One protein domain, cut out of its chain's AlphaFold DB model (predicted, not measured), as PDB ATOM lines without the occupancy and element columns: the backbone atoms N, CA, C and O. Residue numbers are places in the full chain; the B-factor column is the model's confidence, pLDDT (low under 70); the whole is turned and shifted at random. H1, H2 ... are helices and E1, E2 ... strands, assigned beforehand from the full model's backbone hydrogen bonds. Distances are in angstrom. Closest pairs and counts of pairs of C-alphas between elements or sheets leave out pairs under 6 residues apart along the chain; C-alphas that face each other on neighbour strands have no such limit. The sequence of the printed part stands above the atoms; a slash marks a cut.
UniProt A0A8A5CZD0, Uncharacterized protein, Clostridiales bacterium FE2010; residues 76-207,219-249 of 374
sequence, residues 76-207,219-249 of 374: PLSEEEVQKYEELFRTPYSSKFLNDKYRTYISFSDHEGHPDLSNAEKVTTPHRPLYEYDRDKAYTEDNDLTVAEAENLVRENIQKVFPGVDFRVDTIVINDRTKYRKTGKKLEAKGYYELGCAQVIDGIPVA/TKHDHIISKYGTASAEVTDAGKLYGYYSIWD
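AT A GLANCE: This is residues 76 to 207 and 219 to 249 of the 374 residues of an uncharacterized protein of Clostridiales bacterium FE2010 (UniProt A0A8A5CZD0). A twisted sheet of eight strands curls round one long helix, H2, with a second helix, H1, on the same face, over the edge strand E1. The short helix H3 is not on the sheet, and the opposite face bears no named helix; two long links, residues 110 to 126 and 176 to 191, are tied by a short antiparallel pairing of residues 123 to 124 with 179 to 180. The printed part has 163 residues, with three named helices and eight named strands in the order H1 E1 E2 E3 H2 E4 E5 E6 H3 E7 E8; the class is mixed. The sheet is branched and its neighbour pairs are antiparallel. The whole is compact, with a radius of gyration of the C-alphas of 16.4 A and spans of 47 by 36 by 35 A.

HOW THE PARTS SIT: H1, residues 79 to 88, is on the sheet, its height over the sheet 8.6 A, and lies over E1, residues 94 to 99; the closest C-alphas of H1 and E1 are those of Glu 86 and Phe 97, 5.4 A apart. E1 forms a hairpin with E2, residues 104 to 109, with N 96 and O 107 at 2.7 A. E3, residues 127 to 129, is an edge strand beside E4, residues 166 to 175, with N 174 and O 128 at 2.9 A. E4 bends by 63 degrees at residue 170. E4, E5, residues 192 to 201, and E6, residues 204 to 207, form a meander, each strand the antiparallel neighbour of the one before; N 173 and O 194 are 2.8 A apart, N 206 and O 199 also 2.8 A. On the same side of E5 as E6 is E7, residues 230 to 237, with N 195 and O 233 at 2.8 A. E7 forms a hairpin with E8, residues 240 to 246, with N 234 and O 242 at 2.8 A. E8 pairs with E2, with N 243 and O 106 at 2.7 A. H2, residues 147 to 161, is on the sheet; its closest C-alphas to E7 are those of Ala 150 and Val 235, 6.2 A. H1 and H2 are close but not clearly touching. H3, residues 222 to 225, is apart from H2. In H1 every O i to N i+4 pair is within hydrogen-bond range, in H2 10 of 11; H3 is too short for such a pair.

IN THESE COORDINATES: H1 begins at C-alpha 79, (158.443, 151.973, 113.610), and is 14.1 A long. E1 and E2 are 17.1 A each, H2 22.1 A, E4 24.8 A, E5 28.0 A, E7 21.4 A. E8, 20.4 A, ends at C-alpha 246, (156.964, 169.554, 108.161).

THE WHOLE: The two C-alphas farthest apart, those of Thr 183 and Asp 202, are 50.3 A apart. Residues 208 to 218 are not printed, and C-alphas 207 and 219 are 21.8 A apart across this cut. The links E2 to E3, E3 to H2 and E4 to E5 are long. Mean pLDDT of the printed part is 93.1, with residues 219 to 220 under 70.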
ATOM      1  N   PRO A  76     157.937 162.024 115.628       92.12
ATOM      2  CA  PRO A  76     158.212 160.953 114.689       92.12
ATOM      3  C   PRO A  76     157.192 159.820 114.815       92.12
ATOM      4  O   PRO A  76     156.810 159.418 115.916       92.12
ATOM      5  N   LEU A  77     156.803 159.274 113.669       93.31
ATOM      6  CA  LEU A  77     155.963 158.091 113.577       93.31
ATOM      7  C   LEU A  77     156.663 156.896 114.231       93.31
ATOM      8  O   LEU A  77     157.889 156.761 114.191       93.31
ATOM      9  N   SER A  78     155.870 155.997 114.804       94.44
ATOM     10  CA  SER A  78     156.387 154.737 115.334       94.44
ATOM     11  C   SER A  78     156.978 153.857 114.225       94.44
ATOM     12  O   SER A  78     156.606 153.967 113.055       94.44
ATOM     13  N   GLU A  79     157.866 152.922 114.580       94.75
ATOM     14  CA  GLU A  79     158.443 151.973 113.610       94.75
ATOM     15  C   GLU A  79     157.366 151.170 112.859       94.75
ATOM     16  O   GLU A  79     157.516 150.897 111.669       94.75
ATOM     17  N   GLU A  80     156.262 150.825 113.529       96.25
ATOM     18  CA  GLU A  80     155.124 150.122 112.925       96.25
ATOM     19  C   GLU A  80     154.405 150.992 111.882       96.25
ATOM     20  O   GLU A  80     154.084 150.521 110.790       96.25
ATOM     21  N   GLU A  81     154.191 152.276 112.179       95.94
ATOM     22  CA  GLU A  81     153.602 153.226 111.232       95.94
ATOM     23  C   GLU A  81     154.518 153.477 110.037       95.94
ATOM     24  O   GLU A  81     154.044 153.494 108.901       95.94
ATOM     25  N   VAL A  82     155.828 153.613 110.266       96.06
ATOM     26  CA  VAL A  82     156.815 153.752 109.187       96.06
ATOM     27  C   VAL A  82     156.760 152.541 108.255       96.06
ATOM     28  O   VAL A  82     156.595 152.725 107.053       96.06
ATOM     29  N   GLN A  83     156.795 151.315 108.789       96.12
ATOM     30  CA  GLN A  83     156.695 150.090 107.981       96.12
ATOM     31  C   GLN A  83     155.365 150.001 107.221       96.12
ATOM     32  O   GLN A  83     155.331 149.640 106.042       96.12
ATOM     33  N   LYS A  84     154.256 150.359 107.879       96.75
ATOM     34  CA  LYS A  84     152.928 150.415 107.258       96.75
ATOM     35  C   LYS A  84     152.914 151.367 106.061       96.75
ATOM     36  O   LYS A  84     152.362 151.014 105.020       96.75
ATOM     37  N   TYR A  85     153.479 152.566 106.195       96.75
ATOM     38  CA  TYR A  85     153.475 153.558 105.119       96.75
ATOM     39  C   TYR A  85     154.512 153.262 104.032       96.75
ATOM     40  O   TYR A  85     154.221 153.484 102.859       96.75
ATOM     41  N   GLU A  86     155.665 152.686 104.377       96.38
ATOM     42  CA  GLU A  86     156.607 152.136 103.396       96.38
ATOM     43  C   GLU A  86     155.923 151.122 102.476       96.38
ATOM     44  O   GLU A  86     156.056 151.220 101.257       96.38
ATOM     45  N   GLU A  87     155.142 150.196 103.038       96.75
ATOM     46  CA  GLU A  87     154.385 149.218 102.253       96.75
ATOM     47  C   GLU A  87     153.239 149.873 101.466       96.75
ATOM     48  O   GLU A  87     153.013 149.520 100.309       96.75
ATOM     49  N   LEU A  88     152.545 150.856 102.053       95.31
ATOM     50  CA  LEU A  88     151.451 151.580 101.394       95.31
ATOM     51  C   LEU A  88     151.906 152.315 100.125       95.31
ATOM     52  O   LEU A  88     151.175 152.326  99.135       95.31
ATOM     53  N   PHE A  89     153.083 152.943 100.159       95.50
ATOM     54  CA  PHE A  89     153.641 153.705  99.035       95.50
ATOM     55  C   PHE A  89     154.582 152.880  98.151       95.50
ATOM     56  O   PHE A  89     155.207 153.423  97.237       95.50
ATOM     57  N   ARG A  90     154.710 151.574  98.409       95.94
ATOM     58  CA  ARG A  90     155.616 150.707  97.664       95.94
ATOM     59  C   ARG A  90     155.147 150.544  96.224       95.94
ATOM     60  O   ARG A  90     154.026 150.112  95.960       95.94
ATOM     61  N   THR A  91     156.054 150.780  95.285       95.12
ATOM     62  CA  THR A  91     155.826 150.511  93.860       95.12
ATOM     63  C   THR A  91     156.893 149.555  93.317       95.12
ATOM     64  O   THR A  91     157.935 149.360  93.949       95.12
ATOM     65  N   PRO A  92     156.674 148.932  92.144       92.38
ATOM     66  CA  PRO A  92     157.689 148.087  91.511       92.38
ATOM     67  C   PRO A  92     158.932 148.835  90.999       92.38
ATOM     68  O   PRO A  92     159.911 148.173  90.662       92.38
ATOM     69  N   TYR A  93     158.894 150.170  90.899       91.81
ATOM     70  CA  TYR A  93     159.951 150.965  90.260       91.81
ATOM     71  C   TYR A  93     160.766 151.765  91.271       91.81
ATOM     72  O   TYR A  93     161.940 151.469  91.489       91.81
ATOM     73  N   SER A  94     160.167 152.777  91.896       92.12
ATOM     74  CA  SER A  94     160.825 153.550  92.943       92.12
ATOM     75  C   SER A  94     159.831 153.973  94.010       92.12
ATOM     76  O   SER A  94     158.756 154.487  93.718       92.12
ATOM     77  N   SER A  95     160.218 153.777  95.264       95.31
ATOM     78  CA  SER A  95     159.482 154.268  96.419       95.31
ATOM     79  C   SER A  95     160.445 154.548  97.562       95.31
ATOM     80  O   SER A  95     161.434 153.834  97.748       95.31
ATOM     81  N   LYS A  96     160.157 155.583  98.338       95.38
ATOM     82  CA  LYS A  96     160.892 155.945  99.540       95.38
ATOM     83  C   LYS A  96     159.961 156.692 100.481       95.38
ATOM     84  O   LYS A  96     159.405 157.724 100.114       95.38
ATOM     85  N   PHE A  97     159.853 156.185 101.697       96.75
ATOM     86  CA  PHE A  97     159.195 156.852 102.805       96.75
ATOM     87  C   PHE A  97     160.259 157.120 103.869       96.75
ATOM     88  O   PHE A  97     161.016 156.222 104.225       96.75
ATOM     89  N   LEU A  98     160.382 158.363 104.325       93.81
ATOM     90  CA  LEU A  98     161.202 158.698 105.486       93.81
ATOM     91  C   LEU A  98     160.361 159.530 106.433       93.81
ATOM     92  O   LEU A  98     159.696 160.470 106.006       93.81
ATOM     93  N   ASN A  99     160.456 159.225 107.715       93.50
ATOM     94  CA  ASN A  99     159.936 160.067 108.769       93.50
ATOM     95  C   ASN A  99     161.053 160.253 109.797       93.50
ATOM     96  O   ASN A  99     161.644 159.284 110.273       93.50
ATOM     97  N   ASP A 100     161.391 161.508 110.059       88.25
ATOM     98  CA  ASP A 100     162.322 161.900 111.104       88.25
ATOM     99  C   ASP A 100     161.701 163.027 111.938       88.25
ATOM    100  O   ASP A 100     160.592 163.487 111.669       88.25
ATOM    101  N   LYS A 101     162.421 163.486 112.963       83.19
ATOM    102  CA  LYS A 101     161.944 164.541 113.871       83.19
ATOM    103  C   LYS A 101     161.699 165.904 113.224       83.19
ATOM    104  O   LYS A 101     161.282 166.807 113.930       83.19
ATOM    105  N   TYR A 102     162.045 166.085 111.953       85.06
ATOM    106  CA  TYR A 102     161.924 167.350 111.237       85.06
ATOM    107  C   TYR A 102     160.944 167.283 110.077       85.06
ATOM    108  O   TYR A 102     160.359 168.303 109.704       85.06
ATOM    109  N   ARG A 103     160.797 166.108 109.458       89.50
ATOM    110  CA  ARG A 103     159.970 165.969 108.268       89.50
ATOM    111  C   ARG A 103     159.445 164.565 108.037       89.50
ATOM    112  O   ARG A 103     160.020 163.562 108.455       89.50
ATOM    113  N   THR A 104     158.411 164.522 107.211       94.50
ATOM    114  CA  THR A 104     158.036 163.345 106.437       94.50
ATOM    115  C   THR A 104     158.322 163.577 104.970       94.50
ATOM    116  O   THR A 104     157.969 164.606 104.403       94.50
ATOM    117  N   TYR A 105     158.961 162.595 104.357       95.31
ATOM    118  CA  TYR A 105     159.284 162.557 102.947       95.31
ATOM    119  C   TYR A 105     158.601 161.349 102.320       95.31
ATOM    120  O   TYR A 105     158.799 160.218 102.770       95.31
ATOM    121  N   ILE A 106     157.835 161.588 101.262       95.75
ATOM    122  CA  ILE A 106     157.157 160.549 100.488       95.75
ATOM    123  C   ILE A 106     157.587 160.708  99.041       95.75
ATOM    124  O   ILE A 106     157.409 161.763  98.450       95.75
ATOM    125  N   SER A 107     158.131 159.663  98.438       95.88
ATOM    126  CA  SER A 107     158.390 159.648  97.005       95.88
ATOM    127  C   SER A 107     158.045 158.289  96.446       95.88
ATOM    128  O   SER A 107     158.467 157.278  97.000       95.88
ATOM    129  N   PHE A 108     157.286 158.259  95.360       96.06
ATOM    130  CA  PHE A 108     156.994 157.033  94.637       96.06
ATOM    131  C   PHE A 108     156.785 157.303  93.148       96.06
ATOM    132  O   PHE A 108     156.413 158.405  92.750       96.06
ATOM    133  N   SER A 109     157.043 156.288  92.331       94.81
ATOM    134  CA  SER A 109     156.758 156.258  90.897       94.81
ATOM    135  C   SER A 109     156.319 154.852  90.518       94.81
ATOM    136  O   SER A 109     157.029 153.888  90.804       94.81
ATOM    137  N   ASP A 110     155.166 154.707  89.880       93.38
ATOM    138  CA  ASP A 110     154.658 153.440  89.342       93.38
ATOM    139  C   ASP A 110     155.147 153.146  87.917       93.38
ATOM    140  O   ASP A 110     154.780 152.130  87.330       93.38
ATOM    141  N   HIS A 111     156.004 154.015  87.384       88.81
ATOM    142  CA  HIS A 111     156.653 153.877  86.092       88.81
ATOM    143  C   HIS A 111     158.154 154.167  86.182       88.81
ATOM    144  O   HIS A 111     158.641 154.831  87.104       88.81
ATOM    145  N   GLU A 112     158.900 153.643  85.208       86.25
ATOM    146  CA  GLU A 112     160.349 153.811  85.121       86.25
ATOM    147  C   GLU A 112     160.702 155.271  84.815       86.25
ATOM    148  O   GLU A 112     160.281 155.825  83.801       86.25
ATOM    149  N   GLY A 113     161.486 155.891  85.696       82.62
ATOM    150  CA  GLY A 113     162.059 157.210  85.452       82.62
ATOM    151  C   GLY A 113     163.313 157.117  84.588       82.62
ATOM    152  O   GLY A 113     164.082 156.158  84.678       82.62
ATOM    153  N   HIS A 114     163.569 158.139  83.773       88.69
ATOM    154  CA  HIS A 114     164.789 158.165  82.976       88.69
ATOM    155  C   HIS A 114     166.047 158.300  83.881       88.69
ATOM    156  O   HIS A 114     166.099 159.179  84.744       88.69
ATOM    157  N   PRO A 115     167.121 157.505  83.690       87.12
ATOM    158  CA  PRO A 115     168.271 157.472  84.612       87.12
ATOM    159  C   PRO A 115     169.050 158.795  84.703       87.12
ATOM    160  O   PRO A 115     169.727 159.056  85.693       87.12
ATOM    161  N   ASP A 116     168.962 159.638  83.670       90.00
ATOM    162  CA  ASP A 116     169.605 160.958  83.647       90.00
ATOM    163  C   ASP A 116     168.776 162.084  84.307       90.00
ATOM    164  O   ASP A 116     169.265 163.212  84.343       90.00
ATOM    165  N   LEU A 117     167.556 161.837  84.817       85.94
ATOM    166  CA  LEU A 117     166.695 162.903  85.373       85.94
ATOM    167  C   LEU A 117     167.350 163.690  86.512       85.94
ATOM    168  O   LEU A 117     167.147 164.893  86.621       85.94
ATOM    169  N   SER A 118     168.163 163.031  87.338       81.81
ATOM    170  CA  SER A 118     168.855 163.661  88.465       81.81
ATOM    171  C   SER A 118     170.147 164.387  88.068       81.81
ATOM    172  O   SER A 118     170.801 164.994  88.914       81.81
ATOM    173  N   ASN A 119     170.551 164.341  86.792       89.00
ATOM    174  CA  ASN A 119     171.797 164.945  86.328       89.00
ATOM    175  C   ASN A 119     171.571 166.368  85.791       89.00
ATOM    176  O   ASN A 119     171.396 166.575  84.585       89.00
ATOM    177  N   ALA A 120     171.651 167.355  86.686       85.38
ATOM    178  CA  ALA A 120     171.434 168.772  86.380       85.38
ATOM    179  C   ALA A 120     172.363 169.347  85.283       85.38
ATOM    180  O   ALA A 120     171.985 170.297  84.588       85.38
ATOM    181  N   GLU A 121     173.548 168.758  85.064       90.06
ATOM    182  CA  GLU A 121     174.463 169.156  83.981       90.06
ATOM    183  C   GLU A 121     173.963 168.710  82.600       90.06
ATOM    184  O   GLU A 121     174.239 169.350  81.580       90.06
ATOM    185  N   LYS A 122     173.224 167.598  82.538       92.25
ATOM    186  CA  LYS A 122     172.715 167.025  81.286       92.25
ATOM    187  C   LYS A 122     171.322 167.515  80.937       92.25
ATOM    188  O   LYS A 122     171.014 167.638  79.747       92.25
ATOM    189  N   VAL A 123     170.482 167.749  81.940       92.69
ATOM    190  CA  VAL A 123     169.041 167.944  81.756       92.69
ATOM    191  C   VAL A 123     168.575 169.294  82.276       92.69
ATOM    192  O   VAL A 123     169.248 169.958  83.060       92.69
ATOM    193  N   THR A 124     167.425 169.725  81.780       92.44
ATOM    194  CA  THR A 124     166.717 170.915  82.240       92.44
ATOM    195  C   THR A 124     165.219 170.677  82.115       92.44
ATOM    196  O   THR A 124     164.765 170.029  81.167       92.44
ATOM    197  N   THR A 125     164.462 171.219  83.056       90.75
ATOM    198  CA  THR A 125     163.003 171.236  83.039       90.75
ATOM    199  C   THR A 125     162.592 172.696  82.897       90.75
ATOM    200  O   THR A 125     162.922 173.483  83.778       90.75
ATOM    201  N   PRO A 126     161.975 173.118  81.781       90.50
ATOM    202  CA  PRO A 126     161.362 174.438  81.718       90.50
ATOM    203  C   PRO A 126     160.248 174.526  82.759       90.50
ATOM    204  O   PRO A 126     159.446 173.602  82.865       90.50
ATOM    205  N   HIS A 127     160.211 175.616  83.510       88.38
ATOM    206  CA  HIS A 127     159.240 175.820  84.572       88.38
ATOM    207  C   HIS A 127     158.802 177.278  84.627       88.38
ATOM    208  O   HIS A 127     159.447 178.144  84.031       88.38
ATOM    209  N   ARG A 128     157.633 177.516  85.225       88.38
ATOM    210  CA  ARG A 128     157.058 178.854  85.411       88.38
ATOM    211  C   ARG A 128     156.005 178.845  86.526       88.38
ATOM    212  O   ARG A 128     155.227 177.888  86.590       88.38
ATOM    213  N   PRO A 129     155.922 179.897  87.357       85.31
ATOM    214  CA  PRO A 129     154.829 180.047  88.313       85.31
ATOM    215  C   PRO A 129     153.483 180.233  87.596       85.31
ATOM    216  O   PRO A 129     153.413 180.804  86.504       85.31
ATOM    217  N   LEU A 130     152.409 179.756  88.223       87.69
ATOM    218  CA  LEU A 130     151.032 179.868  87.748       87.69
ATOM    219  C   LEU A 130     150.204 180.690  88.746       87.69
ATOM    220  O   LEU A 130     149.655 180.152  89.703       87.69
ATOM    221  N   TYR A 131     150.129 182.003  88.515       81.06
ATOM    222  CA  TYR A 131     149.453 182.946  89.419       81.06
ATOM    223  C   TYR A 131     147.931 183.001  89.228       81.06
ATOM    224  O   TYR A 131     147.188 183.086  90.198       81.06
ATOM    225  N   GLU A 132     147.464 182.929  87.980       84.94
ATOM    226  CA  GLU A 132     146.041 182.918  87.633       84.94
ATOM    227  C   GLU A 132     145.705 181.609  86.926       84.94
ATOM    228  O   GLU A 132     146.300 181.275  85.896       84.94
ATOM    229  N   TYR A 133     144.749 180.862  87.470       92.12
ATOM    230  CA  TYR A 133     144.384 179.560  86.933       92.12
ATOM    231  C   TYR A 133     142.925 179.199  87.170       92.12
ATOM    232  O   TYR A 133     142.248 179.696  88.068       92.12
ATOM    233  N   ASP A 134     142.461 178.297  86.318       95.75
ATOM    234  CA  ASP A 134     141.181 177.620  86.411       95.75
ATOM    235  C   ASP A 134     141.441 176.215  86.960       95.75
ATOM    236  O   ASP A 134     142.205 175.448  86.364       95.75
ATOM    237  N   ARG A 135     140.846 175.890  88.113       96.25
ATOM    238  CA  ARG A 135     141.106 174.626  88.818       96.25
ATOM    239  C   ARG A 135     140.728 173.400  87.982       96.25
ATOM    240  O   ARG A 135     141.358 172.358  88.136       96.25
ATOM    241  N   ASP A 136     139.790 173.546  87.048       98.12
ATOM    242  CA  ASP A 136     139.305 172.457  86.195       98.12
ATOM    243  C   ASP A 136     140.126 172.289  84.899       98.12
ATOM    244  O   ASP A 136     139.744 171.526  84.009       98.12
ATOM    245  N   LYS A 137     141.253 173.004  84.750       98.12
ATOM    246  CA  LYS A 137     142.120 172.935  83.563       98.12
ATOM    247  C   LYS A 137     143.490 172.342  83.858       98.12
ATOM    248  O   LYS A 137     144.040 172.493  84.948       98.12
ATOM    249  N   ALA A 138     144.050 171.706  82.832       97.75
ATOM    250  CA  ALA A 138     145.427 171.242  82.790       97.75
ATOM    251  C   ALA A 138     146.337 172.277  82.108       97.75
ATOM    252  O   ALA A 138     145.952 172.903  81.116       97.75
ATOM    253  N   TYR A 139     147.548 172.444  82.637       96.75
ATOM    254  CA  TYR A 139     148.523 173.440  82.176       96.75
ATOM    255  C   TYR A 139     149.916 172.861  81.890       96.75
ATOM    256  O   TYR A 139     150.759 173.550  81.304       96.75
ATOM    257  N   THR A 140     150.176 171.626  82.316       95.50
ATOM    258  CA  THR A 140     151.460 170.937  82.162       95.50
ATOM    259  C   THR A 140     151.575 170.285  80.780       95.50
ATOM    260  O   THR A 140     150.594 169.872  80.167       95.50
ATOM    261  N   GLU A 141     152.794 170.230  80.238       96.06
ATOM    262  CA  GLU A 141     153.039 169.732  78.876       96.06
ATOM    263  C   GLU A 141     152.673 168.242  78.728       96.06
ATOM    264  O   GLU A 141     153.219 167.398  79.438       96.06
ATOM    265  N   ASP A 142     151.815 167.914  77.756       96.62
ATOM    266  CA  ASP A 142     151.370 166.545  77.438       96.62
ATOM    267  C   ASP A 142     150.808 165.770  78.648       96.62
ATOM    268  O   ASP A 142     150.968 164.554  78.755       96.62
ATOM    269  N   ASN A 143     150.147 166.472  79.570       97.12
ATOM    270  CA  ASN A 143     149.517 165.885  80.743       97.12
ATOM    271  C   ASN A 143     148.116 166.472  80.955       97.12
ATOM    272  O   ASN A 143     147.962 167.684  81.068       97.12
ATOM    273  N   ASP A 144     147.109 165.603  81.031       97.62
ATOM    274  CA  ASP A 144     145.708 165.998  81.210       97.62
ATOM    275  C   ASP A 144     145.335 166.247  82.683       97.62
ATOM    276  O   ASP A 144     144.188 166.583  82.968       97.62
ATOM    277  N   LEU A 145     146.284 166.095  83.619       97.88
ATOM    278  CA  LEU A 145     146.062 166.350  85.041       97.88
ATOM    279  C   LEU A 145     145.679 167.820  85.269       97.88
ATOM    280  O   LEU A 145     146.459 168.748  85.014       97.88
ATOM    281  N   THR A 146     144.472 168.033  85.775       98.44
ATOM    282  CA  THR A 146     143.992 169.361  86.156       98.44
ATOM    283  C   THR A 146     144.638 169.833  87.455       98.44
ATOM    284  O   THR A 146     145.168 169.038  88.238       98.44
ATOM    285  N   VAL A 147     144.577 171.139  87.717       97.88
ATOM    286  CA  VAL A 147     145.051 171.694  88.992       97.88
ATOM    287  C   VAL A 147     144.277 171.097  90.176       97.88
ATOM    288  O   VAL A 147     144.895 170.658  91.141       97.88
ATOM    289  N   ALA A 148     142.947 170.986  90.088       98.06
ATOM    290  CA  ALA A 148     142.123 170.390  91.141       98.06
ATOM    291  C   ALA A 148     142.510 168.933  91.442       98.06
ATOM    292  O   ALA A 148     142.552 168.526  92.603       98.06
ATOM    293  N   GLU A 149     142.797 168.135  90.412       98.38
ATOM    294  CA  GLU A 149     143.247 166.754  90.598       98.38
ATOM    295  C   GLU A 149     144.632 166.695  91.247       98.38
ATOM    296  O   GLU A 149     144.827 165.898  92.162       98.38
ATOM    297  N   ALA A 150     145.573 167.556  90.843       97.81
ATOM    298  CA  ALA A 150     146.891 167.640  91.472       97.81
ATOM    299  C   ALA A 150     146.788 168.010  92.965       97.81
ATOM    300  O   ALA A 150     147.372 167.331  93.811       97.81
ATOM    301  N   GLU A 151     145.991 169.027  93.303       97.06
ATOM    302  CA  GLU A 151     145.713 169.430  94.688       97.06
ATOM    303  C   GLU A 151     145.107 168.284  95.509       97.06
ATOM    304  O   GLU A 151     145.513 168.041  96.648       97.06
ATOM    305  N   ASN A 152     144.141 167.560  94.934       97.19
ATOM    306  CA  ASN A 152     143.496 166.430  95.596       97.19
ATOM    307  C   ASN A 152     144.476 165.278  95.824       97.19
ATOM    308  O   ASN A 152     144.485 164.713  96.914       97.19
ATOM    309  N   LEU A 153     145.345 164.968  94.858       97.06
ATOM    310  CA  LEU A 153     146.380 163.949  95.027       97.06
ATOM    311  C   LEU A 153     147.338 164.304  96.171       97.06
ATOM    312  O   LEU A 153     147.656 163.437  96.987       97.06
ATOM    313  N   VAL A 154     147.776 165.562  96.282       96.00
ATOM    314  CA  VAL A 154     148.603 165.999  97.420       96.00
ATOM    315  C   VAL A 154     147.837 165.847  98.731       96.00
ATOM    316  O   VAL A 154     148.333 165.207  99.661       96.00
ATOM    317  N   ARG A 155     146.599 166.353  98.791       95.25
ATOM    318  CA  ARG A 155     145.749 166.274  99.986       95.25
ATOM    319  C   ARG A 155     145.524 164.833 100.433       95.25
ATOM    320  O   ARG A 155     145.697 164.529 101.607       95.25
ATOM    321  N   GLU A 156     145.177 163.935  99.518       94.75
ATOM    322  CA  GLU A 156     144.958 162.520  99.820       94.75
ATOM    323  C   GLU A 156     146.216 161.850 100.377       94.75
ATOM    324  O   GLU A 156     146.127 161.067 101.322       94.75
ATOM    325  N   ASN A 157     147.396 162.147  99.823       94.06
ATOM    326  CA  ASN A 157     148.644 161.556 100.308       94.06
ATOM    327  C   ASN A 157     149.046 162.079 101.688       94.06
ATOM    328  O   ASN A 157     149.490 161.286 102.520       94.06
ATOM    329  N   ILE A 158     148.811 163.361 101.966       93.19
ATOM    330  CA  ILE A 158     148.969 163.923 103.309       93.19
ATOM    331  C   ILE A 158     147.998 163.247 104.284       93.19
ATOM    332  O   ILE A 158     148.434 162.734 105.310       93.19
ATOM    333  N   GLN A 159     146.706 163.165 103.949       94.56
ATOM    334  CA  GLN A 159     145.673 162.595 104.828       94.56
ATOM    335  C   GLN A 159     145.882 161.106 105.137       94.56
ATOM    336  O   GLN A 159     145.451 160.637 106.189       94.56
ATOM    337  N   LYS A 160     146.550 160.347 104.255       94.25
ATOM    338  CA  LYS A 160     146.926 158.948 104.535       94.25
ATOM    339  C   LYS A 160     147.878 158.832 105.724       94.25
ATOM    340  O   LYS A 160     147.760 157.870 106.479       94.25
ATOM    341  N   VAL A 161     148.821 159.767 105.853       93.75
ATOM    342  CA  VAL A 161     149.873 159.740 106.883       93.75
ATOM    343  C   VAL A 161     149.472 160.554 108.107       93.75
ATOM    344  O   VAL A 161     149.688 160.115 109.232       93.75
ATOM    345  N   PHE A 162     148.818 161.692 107.879       93.12
ATOM    346  CA  PHE A 162     148.403 162.652 108.892       93.12
ATOM    347  C   PHE A 162     146.895 162.924 108.814       93.12
ATOM    348  O   PHE A 162     146.478 163.996 108.360       93.12
ATOM    349  N   PRO A 163     146.050 161.961 109.234       92.81
ATOM    350  CA  PRO A 163     144.609 162.156 109.250       92.81
ATOM    351  C   PRO A 163     144.227 163.390 110.073       92.81
ATOM    352  O   PRO A 163     144.613 163.517 111.233       92.81
ATOM    353  N   GLY A 164     143.447 164.288 109.475       90.75
ATOM    354  CA  GLY A 164     142.974 165.507 110.136       90.75
ATOM    355  C   GLY A 164     143.910 166.714 110.034       90.75
ATOM    356  O   GLY A 164     143.506 167.797 110.450       90.75
ATOM    357  N   VAL A 165     145.105 166.581 109.445       93.75
ATOM    358  CA  VAL A 165     145.959 167.741 109.140       93.75
ATOM    359  C   VAL A 165     145.564 168.326 107.792       93.75
ATOM    360  O   VAL A 165     145.702 167.666 106.765       93.75
ATOM    361  N   ASP A 166     145.084 169.565 107.783       94.88
ATOM    362  CA  ASP A 166     144.662 170.234 106.556       94.88
ATOM    363  C   ASP A 166     145.741 171.164 105.990       94.88
ATOM    364  O   ASP A 166     146.628 171.626 106.708       94.88
ATOM    365  N   PHE A 167     145.654 171.428 104.687       95.44
ATOM    366  CA  PHE A 167     146.568 172.300 103.958       95.44
ATOM    367  C   PHE A 167     145.837 173.123 102.895       95.44
ATOM    368  O   PHE A 167     144.906 172.651 102.226       95.44
ATOM    369  N   ARG A 168     146.334 174.341 102.690       93.25
ATOM    370  CA  ARG A 168     145.986 175.228 101.581       93.25
ATOM    371  C   ARG A 168     147.163 175.290 100.613       93.25
ATOM    372  O   ARG A 168     148.300 175.362 101.057       93.25
ATOM    373  N   VAL A 169     146.886 175.273  99.312       92.31
ATOM    374  CA  VAL A 169     147.909 175.533  98.290       92.31
ATOM    375  C   VAL A 169     148.137 177.036  98.198       92.31
ATOM    376  O   VAL A 169     147.187 177.781  97.969       92.31
ATOM    377  N   ASP A 170     149.385 177.458  98.375       88.62
ATOM    378  CA  ASP A 170     149.798 178.860  98.281       88.62
ATOM    379  C   ASP A 170     150.507 179.150  96.956       88.62
ATOM    380  O   ASP A 170     150.366 180.236  96.398       88.62
ATOM    381  N   THR A 171     151.253 178.179  96.417       89.94
ATOM    382  CA  THR A 171     151.987 178.343  95.158       89.94
ATOM    383  C   THR A 171     151.812 177.145  94.241       89.94
ATOM    384  O   THR A 171     151.736 175.998  94.681       89.94
ATOM    385  N   ILE A 172     151.772 177.427  92.938       93.12
ATOM    386  CA  ILE A 172     151.757 176.422  91.878       93.12
ATOM    387  C   ILE A 172     152.831 176.790  90.862       93.12
ATOM    388  O   ILE A 172     152.835 177.897  90.320       93.12
ATOM    389  N   VAL A 173     153.717 175.845  90.570       93.75
ATOM    390  CA  VAL A 173     154.699 175.940  89.492       93.75
ATOM    391  C   VAL A 173     154.401 174.849  88.474       93.75
ATOM    392  O   VAL A 173     154.251 173.670  88.798       93.75
ATOM    393  N   ILE A 174     154.293 175.253  87.212       94.94
ATOM    394  CA  ILE A 174     154.168 174.330  86.090       94.94
ATOM    395  C   ILE A 174     155.572 173.917  85.681       94.94
ATOM    396  O   ILE A 174     156.367 174.772  85.291       94.94
ATOM    397  N   ASN A 175     155.837 172.617  85.690       94.31
ATOM    398  CA  ASN A 175     157.047 172.021  85.151       94.31
ATOM    399  C   ASN A 175     156.709 171.310  83.833       94.31
ATOM    400  O   ASN A 175     155.960 170.332  83.794       94.31
ATOM    401  N   ASP A 176     157.256 171.801  82.723       92.19
ATOM    402  CA  ASP A 176     157.167 171.124  81.429       92.19
ATOM    403  C   ASP A 176     158.036 169.850  81.436       92.19
ATOM    404  O   ASP A 176     158.773 169.556  82.378       92.19
ATOM    405  N   ARG A 177     158.025 169.070  80.352       94.12
ATOM    406  CA  ARG A 177     158.822 167.837  80.296       94.12
ATOM    407  C   ARG A 177     160.314 168.129  80.359       94.12
ATOM    408  O   ARG A 177     160.853 168.857  79.505       94.12
ATOM    409  N   THR A 178     160.986 167.445  81.282       92.44
ATOM    410  CA  THR A 178     162.444 167.407  81.388       92.44
ATOM    411  C   THR A 178     163.070 166.977  80.064       92.44
ATOM    412  O   THR A 178     162.616 166.038  79.402       92.44
ATOM    413  N   LYS A 179     164.126 167.681  79.651       93.94
ATOM    414  CA  LYS A 179     164.804 167.476  78.369       93.94
ATOM    415  C   LYS A 179     166.314 167.560  78.501       93.94
ATOM    416  O   LYS A 179     166.837 168.275  79.353       93.94
ATOM    417  N   TYR A 180     167.033 166.891  77.606       95.88
ATOM    418  CA  TYR A 180     168.475 167.087  77.489       95.88
ATOM    419  C   TYR A 180     168.801 168.512  77.036       95.88
ATOM    420  O   TYR A 180     168.268 168.983  76.031       95.88
ATOM    421  N   ARG A 181     169.758 169.166  77.702       93.38
ATOM    422  CA  ARG A 181     170.204 170.527  77.359       93.38
ATOM    423  C   ARG A 181     170.747 170.619  75.932       93.38
ATOM    424  O   ARG A 181     170.420 171.549  75.207       93.38
ATOM    425  N   LYS A 182     171.557 169.637  75.516       94.19
ATOM    426  CA  LYS A 182     172.250 169.657  74.212       94.19
ATOM    427  C   LYS A 182     171.334 169.378  73.025       94.19
ATOM    428  O   LYS A 182     171.523 169.958  71.965       94.19
ATOM    429  N   THR A 183     170.405 168.439  73.175       95.38
ATOM    430  CA  THR A 183     169.603 167.931  72.049       95.38
ATOM    431  C   THR A 183     168.153 168.390  72.095       95.38
ATOM    432  O   THR A 183     167.446 168.242  71.107       95.38
ATOM    433  N   GLY A 184     167.678 168.888  73.241       93.69
ATOM    434  CA  GLY A 184     166.269 169.204  73.467       93.69
ATOM    435  C   GLY A 184     165.349 167.981  73.528       93.69
ATOM    436  O   GLY A 184     164.147 168.150  73.722       93.69
ATOM    437  N   LYS A 185     165.883 166.756  73.387       94.88
ATOM    438  CA  LYS A 185     165.094 165.520  73.443       94.88
ATOM    439  C   LYS A 185     164.459 165.379  74.829       94.88
ATOM    440  O   LYS A 185     165.173 165.422  75.834       94.88
ATOM    441  N   LYS A 186     163.136 165.202  74.851       94.69
ATOM    442  CA  LYS A 186     162.336 164.967  76.058       94.69
ATOM    443  C   LYS A 186     162.660 163.600  76.666       94.69
ATOM    444  O   LYS A 186     162.894 162.640  75.928       94.69
ATOM    445  N   LEU A 187     162.724 163.557  77.993       92.94
ATOM    446  CA  LEU A 187     163.021 162.357  78.779       92.94
ATOM    447  C   LEU A 187     161.757 161.713  79.332       92.94
ATOM    448  O   LEU A 187     161.619 160.498  79.266       92.94
ATOM    449  N   GLU A 188     160.839 162.546  79.814       90.06
ATOM    450  CA  GLU A 188     159.559 162.119  80.369       90.06
ATOM    451  C   GLU A 188     158.445 162.255  79.333       90.06
ATOM    452  O   GLU A 188     158.532 163.064  78.404       90.06
ATOM    453  N   ALA A 189     157.379 161.477  79.515       90.88
ATOM    454  CA  ALA A 189     156.188 161.558  78.676       90.88
ATOM    455  C   ALA A 189     155.337 162.803  78.979       90.88
ATOM    456  O   ALA A 189     154.717 163.329  78.060       90.88
ATOM    457  N   LYS A 190     155.360 163.278  80.233       94.31
ATOM    458  CA  LYS A 190     154.457 164.290  80.799       94.31
ATOM    459  C   LYS A 190     155.214 165.342  81.614       94.31
ATOM    460  O   LYS A 190     156.244 165.030  82.213       94.31
ATOM    461  N   GLY A 191     154.717 166.575  81.620       95.81
ATOM    462  CA  GLY A 191     155.052 167.588  82.622       95.81
ATOM    463  C   GLY A 191     154.330 167.323  83.948       95.81
ATOM    464  O   GLY A 191     153.499 166.418  84.038       95.81
ATOM    465  N   TYR A 192     154.627 168.113  84.973       96.62
ATOM    466  CA  TYR A 192     154.100 167.939  86.329       96.62
ATOM    467  C   TYR A 192     153.890 169.281  87.036       96.62
ATOM    468  O   TYR A 192     154.429 170.306  86.619       96.62
ATOM    469  N   TYR A 193     153.080 169.283  88.090       97.69
ATOM    470  CA  TYR A 193     152.949 170.446  88.967       97.69
ATOM    471  C   TYR A 193     153.895 170.314  90.143       97.69
ATOM    472  O   TYR A 193     154.087 169.214  90.650       97.69
ATOM    473  N   GLU A 194     154.423 171.434  90.604       96.38
ATOM    474  CA  GLU A 194     154.984 171.582  91.940       96.38
ATOM    475  C   GLU A 194     154.051 172.500  92.739       96.38
ATOM    476  O   GLU A 194     153.701 173.586  92.275       96.38
ATOM    477  N   LEU A 195     153.599 172.035  93.903       96.00
ATOM    478  CA  LEU A 195     152.677 172.738  94.790       96.00
ATOM    479  C   LEU A 195     153.386 173.066  96.102       96.00
ATOM    480  O   LEU A 195     153.886 172.160  96.769       96.00
ATOM    481  N   GLY A 196     153.388 174.338  96.495       93.62
ATOM    482  CA  GLY A 196     153.725 174.781  97.848       93.62
ATOM    483  C   GLY A 196     152.453 175.015  98.655       93.62
ATOM    484  O   GLY A 196     151.483 175.574  98.143       93.62
ATOM    485  N   CYS A 197     152.433 174.559  99.903       94.06
ATOM    486  CA  CYS A 197     151.245 174.559 100.746       94.06
ATOM    487  C   CYS A 197     151.553 175.013 102.178       94.06
ATOM    488  O   CYS A 197     152.565 174.598 102.748       94.06
ATOM    489  N   ALA A 198     150.624 175.744 102.792       95.19
ATOM    490  CA  ALA A 198     150.602 176.041 104.222       95.19
ATOM    491  C   ALA A 198     149.640 175.111 104.966       95.19
ATOM    492  O   ALA A 198     148.530 174.829 104.503       95.19
ATOM    493  N   GLN A 199     150.055 174.651 106.144       97.25
ATOM    494  CA  GLN A 199     149.205 173.925 107.081       97.25
ATOM    495  C   GLN A 199     148.061 174.831 107.537       97.25
ATOM    496  O   GLN A 199     148.260 176.014 107.808       97.25
ATOM    497  N   VAL A 200     146.864 174.270 107.664       97.44
ATOM    498  CA  VAL A 200     145.678 174.963 108.169       97.44
ATOM    499  C   VAL A 200     145.279 174.339 109.502       97.44
ATOM    500  O   VAL A 200     145.002 173.143 109.581       97.44
ATOM    501  N   ILE A 201     145.243 175.154 110.558       97.62
ATOM    502  CA  ILE A 201     144.847 174.741 111.909       97.62
ATOM    503  C   ILE A 201     143.573 175.499 112.278       97.62
ATOM    504  O   ILE A 201     143.555 176.728 112.286       97.62
ATOM    505  N   ASP A 202     142.488 174.766 112.542       95.50
ATOM    506  CA  ASP A 202     141.160 175.322 112.854       95.50
ATOM    507  C   ASP A 202     140.657 176.354 111.820       95.50
ATOM    508  O   ASP A 202     140.009 177.346 112.157       95.50
ATOM    509  N   GLY A 203     140.966 176.126 110.539       96.25
ATOM    510  CA  GLY A 203     140.577 177.008 109.432       96.25
ATOM    511  C   GLY A 203     141.470 178.239 109.237       96.25
ATOM    512  O   GLY A 203     141.136 179.091 108.415       96.25
ATOM    513  N   ILE A 204     142.590 178.347 109.961       97.56
ATOM    514  CA  ILE A 204     143.548 179.458 109.867       97.56
ATOM    515  C   ILE A 204     144.887 178.929 109.319       97.56
ATOM    516  O   ILE A 204     145.409 177.948 109.856       97.56
ATOM    517  N   PRO A 205     145.456 179.537 108.262       97.12
ATOM    518  CA  PRO A 205     146.728 179.098 107.696       97.12
ATOM    519  C   PRO A 205     147.904 179.459 108.612       97.12
ATOM    520  O   PRO A 205     147.927 180.538 109.204       97.12
ATOM    521  N   VAL A 206     148.912 178.589 108.681       97.56
ATOM    522  CA  VAL A 206     150.257 178.933 109.161       97.56
ATOM    523  C   VAL A 206     150.947 179.716 108.053       97.56
ATOM    524  O   VAL A 206     151.525 179.143 107.137       97.56
ATOM    525  N   ALA A 207     150.790 181.036 108.096       95.88
ATOM    526  CA  ALA A 207     151.147 181.933 107.006       95.88
ATOM    527  C   ALA A 207     152.641 182.292 106.983       95.88
ATOM    528  O   ALA A 207     153.159 182.673 105.938       95.88
ATOM    529  N   THR A 219     171.485 180.152 113.014       69.56
ATOM    530  CA  THR A 219     171.840 178.744 113.120       69.56
ATOM    531  C   THR A 219     171.192 177.902 112.023       69.56
ATOM    532  O   THR A 219     170.188 178.268 111.428       69.56
ATOM    533  N   LYS A 220     171.729 176.695 111.798       69.88
ATOM    534  CA  LYS A 220     171.083 175.691 110.932       69.88
ATOM    535  C   LYS A 220     169.706 175.241 111.444       69.88
ATOM    536  O   LYS A 220     168.983 174.589 110.701       69.88
ATOM    537  N   HIS A 221     169.404 175.486 112.719       77.12
ATOM    538  CA  HIS A 221     168.137 175.114 113.342       77.12
ATOM    539  C   HIS A 221     167.015 176.071 112.918       77.12
ATOM    540  O   HIS A 221     165.899 175.612 112.711       77.12
ATOM    541  N   ASP A 222     167.340 177.340 112.662       80.69
ATOM    542  CA  ASP A 222     166.408 178.385 112.209       80.69
ATOM    543  C   ASP A 222     165.748 177.979 110.879       80.69
ATOM    544  O   ASP A 222     164.525 177.886 110.782       80.69
ATOM    545  N   HIS A 223     166.564 177.567 109.900       81.19
ATOM    546  CA  HIS A 223     166.084 177.054 108.613       81.19
ATOM    547  C   HIS A 223     165.188 175.813 108.742       81.19
ATOM    548  O   HIS A 223     164.351 175.555 107.885       81.19
ATOM    549  N   ILE A 224     165.386 174.990 109.776       84.88
ATOM    550  CA  ILE A 224     164.556 173.802 109.995       84.88
ATOM    551  C   ILE A 224     163.212 174.208 110.602       84.88
ATOM    552  O   ILE A 224     162.178 173.723 110.146       84.88
ATOM    553  N   ILE A 225     163.224 175.089 111.610       87.75
ATOM    554  CA  ILE A 225     162.002 175.588 112.254       87.75
ATOM    555  C   ILE A 225     161.114 176.293 111.229       87.75
ATOM    556  O   ILE A 225     159.908 176.054 111.202       87.75
ATOM    557  N   SER A 226     161.705 177.099 110.344       88.69
ATOM    558  CA  SER A 226     160.941 177.898 109.388       88.69
ATOM    559  C   SER A 226     160.119 177.080 108.389       88.69
ATOM    560  O   SER A 226     159.142 177.575 107.835       88.69
ATOM    561  N   LYS A 227     160.452 175.794 108.196       89.81
ATOM    562  CA  LYS A 227     159.688 174.880 107.331       89.81
ATOM    563  C   LYS A 227     158.481 174.249 108.004       89.81
ATOM    564  O   LYS A 227     157.643 173.691 107.297       89.81
ATOM    565  N   TYR A 228     158.354 174.294 109.324       94.62
ATOM    566  CA  TYR A 228     157.173 173.723 109.964       94.62
ATOM    567  C   TYR A 228     155.913 174.528 109.662       94.62
ATOM    568  O   TYR A 228     155.919 175.755 109.634       94.62
ATOM    569  N   GLY A 229     154.809 173.809 109.478       94.75
ATOM    570  CA  GLY A 229     153.574 174.377 108.964       94.75
ATOM    571  C   GLY A 229     153.558 174.477 107.443       94.75
ATOM    572  O   GLY A 229     152.674 175.136 106.908       94.75
ATOM    573  N   THR A 230     154.490 173.825 106.738       92.50
ATOM    574  CA  THR A 230     154.540 173.829 105.271       92.50
ATOM    575  C   THR A 230     154.584 172.419 104.685       92.50
ATOM    576  O   THR A 230     155.019 171.446 105.313       92.50
ATOM    577  N   ALA A 231     154.116 172.319 103.446       92.69
ATOM    578  CA  ALA A 231     154.189 171.134 102.614       92.69
ATOM    579  C   ALA A 231     154.594 171.529 101.188       92.69
ATOM    580  O   ALA A 231     154.164 172.556 100.674       92.69
ATOM    581  N   SER A 232     155.406 170.704 100.537       93.25
ATOM    582  CA  SER A 232     155.744 170.840  99.120       93.25
ATOM    583  C   SER A 232     155.552 169.498  98.433       93.25
ATOM    584  O   SER A 232     155.885 168.460  99.013       93.25
ATOM    585  N   ALA A 233     154.999 169.500  97.224       95.88
ATOM    586  CA  ALA A 233     154.850 168.281  96.450       95.88
ATOM    587  C   ALA A 233     154.974 168.506  94.943       95.88
ATOM    588  O   ALA A 233     154.338 169.394  94.386       95.88
ATOM    589  N   GLU A 234     155.723 167.634  94.276       96.38
ATOM    590  CA  GLU A 234     155.708 167.473  92.827       96.38
ATOM    591  C   GLU A 234     154.765 166.322  92.458       96.38
ATOM    592  O   GLU A 234     154.906 165.204  92.964       96.38
ATOM    593  N   VAL A 235     153.808 166.572  91.564       96.94
ATOM    594  CA  VAL A 235     152.788 165.597  91.155       96.94
ATOM    595  C   VAL A 235     152.701 165.527  89.640       96.94
ATOM    596  O   VAL A 235     152.331 166.494  88.970       96.94
ATOM    597  N   THR A 236     153.032 164.355  89.095       95.88
ATOM    598  CA  THR A 236     152.865 164.067  87.661       95.88
ATOM    599  C   THR A 236     151.491 163.460  87.390       95.88
ATOM    600  O   THR A 236     150.816 163.857  86.449       95.88
ATOM    601  N   ASP A 237     151.073 162.501  88.213       95.31
ATOM    602  CA  ASP A 237     149.760 161.853  88.202       95.31
ATOM    603  C   ASP A 237     149.603 161.013  89.484       95.31
ATOM    604  O   ASP A 237     150.441 161.072  90.385       95.31
ATOM    605  N   ALA A 238     148.531 160.221  89.585       95.38
ATOM    606  CA  ALA A 238     148.277 159.361  90.743       95.38
ATOM    607  C   ALA A 238     149.377 158.308  90.993       95.38
ATOM    608  O   ALA A 238     149.464 157.774  92.099       95.38
ATOM    609  N   GLY A 239     150.192 158.004  89.978       94.44
ATOM    610  CA  GLY A 239     151.264 157.020  90.028       94.44
ATOM    611  C   GLY A 239     152.628 157.594  90.404       94.44
ATOM    612  O   GLY A 239     153.526 156.821  90.740       94.44
ATOM    613  N   LYS A 240     152.809 158.924  90.384       95.19
ATOM    614  CA  LYS A 240     154.105 159.561  90.656       95.19
ATOM    615  C   LYS A 240     153.984 160.867  91.432       95.19
ATOM    616  O   LYS A 240     153.502 161.879  90.913       95.19
ATOM    617  N   LEU A 241     154.516 160.829  92.651       95.88
ATOM    618  CA  LEU A 241     154.570 161.950  93.580       95.88
ATOM    619  C   LEU A 241     155.927 162.006  94.285       95.88
ATOM    620  O   LEU A 241     156.513 160.983  94.646       95.88
ATOM    621  N   TYR A 242     156.391 163.223  94.527       95.50
ATOM    622  CA  TYR A 242     157.459 163.553  95.459       95.50
ATOM    623  C   TYR A 242     156.902 164.582  96.437       95.50
ATOM    624  O   TYR A 242     156.350 165.576  96.000       95.50
ATOM    625  N   GLY A 243     157.000 164.349  97.740       95.50
ATOM    626  CA  GLY A 243     156.361 165.167  98.762       95.50
ATOM    627  C   GLY A 243     157.230 165.319 100.000       95.50
ATOM    628  O   GLY A 243     157.887 164.372 100.441       95.50
ATOM    629  N   TYR A 244     157.208 166.519 100.562       93.81
ATOM    630  CA  TYR A 244     157.950 166.922 101.741       93.81
ATOM    631  C   TYR A 244     157.031 167.681 102.696       93.81
ATOM    632  O   TYR A 244     156.419 168.673 102.302       93.81
ATOM    633  N   TYR A 245     156.945 167.230 103.946       93.44
ATOM    634  CA  TYR A 245     155.978 167.735 104.919       93.44
ATOM    635  C   TYR A 245     156.645 167.978 106.273       93.44
ATOM    636  O   TYR A 245     157.228 167.052 106.844       93.44
ATOM    637  N   SER A 246     156.514 169.189 106.812       94.56
ATOM    638  CA  SER A 246     156.964 169.554 108.161       94.56
ATOM    639  C   SER A 246     155.782 170.175 108.906       94.56
ATOM    640  O   SER A 246     155.263 171.212 108.505       94.56
ATOM    641  N   ILE A 247     155.308 169.512 109.964       94.69
ATOM    642  CA  ILE A 247     153.960 169.723 110.516       94.69
ATOM    643  C   ILE A 247     154.032 170.169 111.973       94.69
ATOM    644  O   ILE A 247     154.750 169.566 112.774       94.69
ATOM    645  N   TRP A 248     153.249 171.191 112.315       96.44
ATOM    646  CA  TRP A 248     152.977 171.563 113.699       96.44
ATOM    647  C   TRP A 248     151.887 170.676 114.295       96.44
ATOM    648  O   TRP A 248     150.821 170.499 113.701       96.44
ATOM    649  N   ASP A 249     152.128 170.171 115.500       94.62
ATOM    650  CA  ASP A 249     151.109 169.555 116.344       94.62
ATOM    651  C   ASP A 249     150.552 170.595 117.328       94.62
ATOM    652  O   ASP A 249     151.301 171.216 118.093       94.62
TER     653      ASP A 249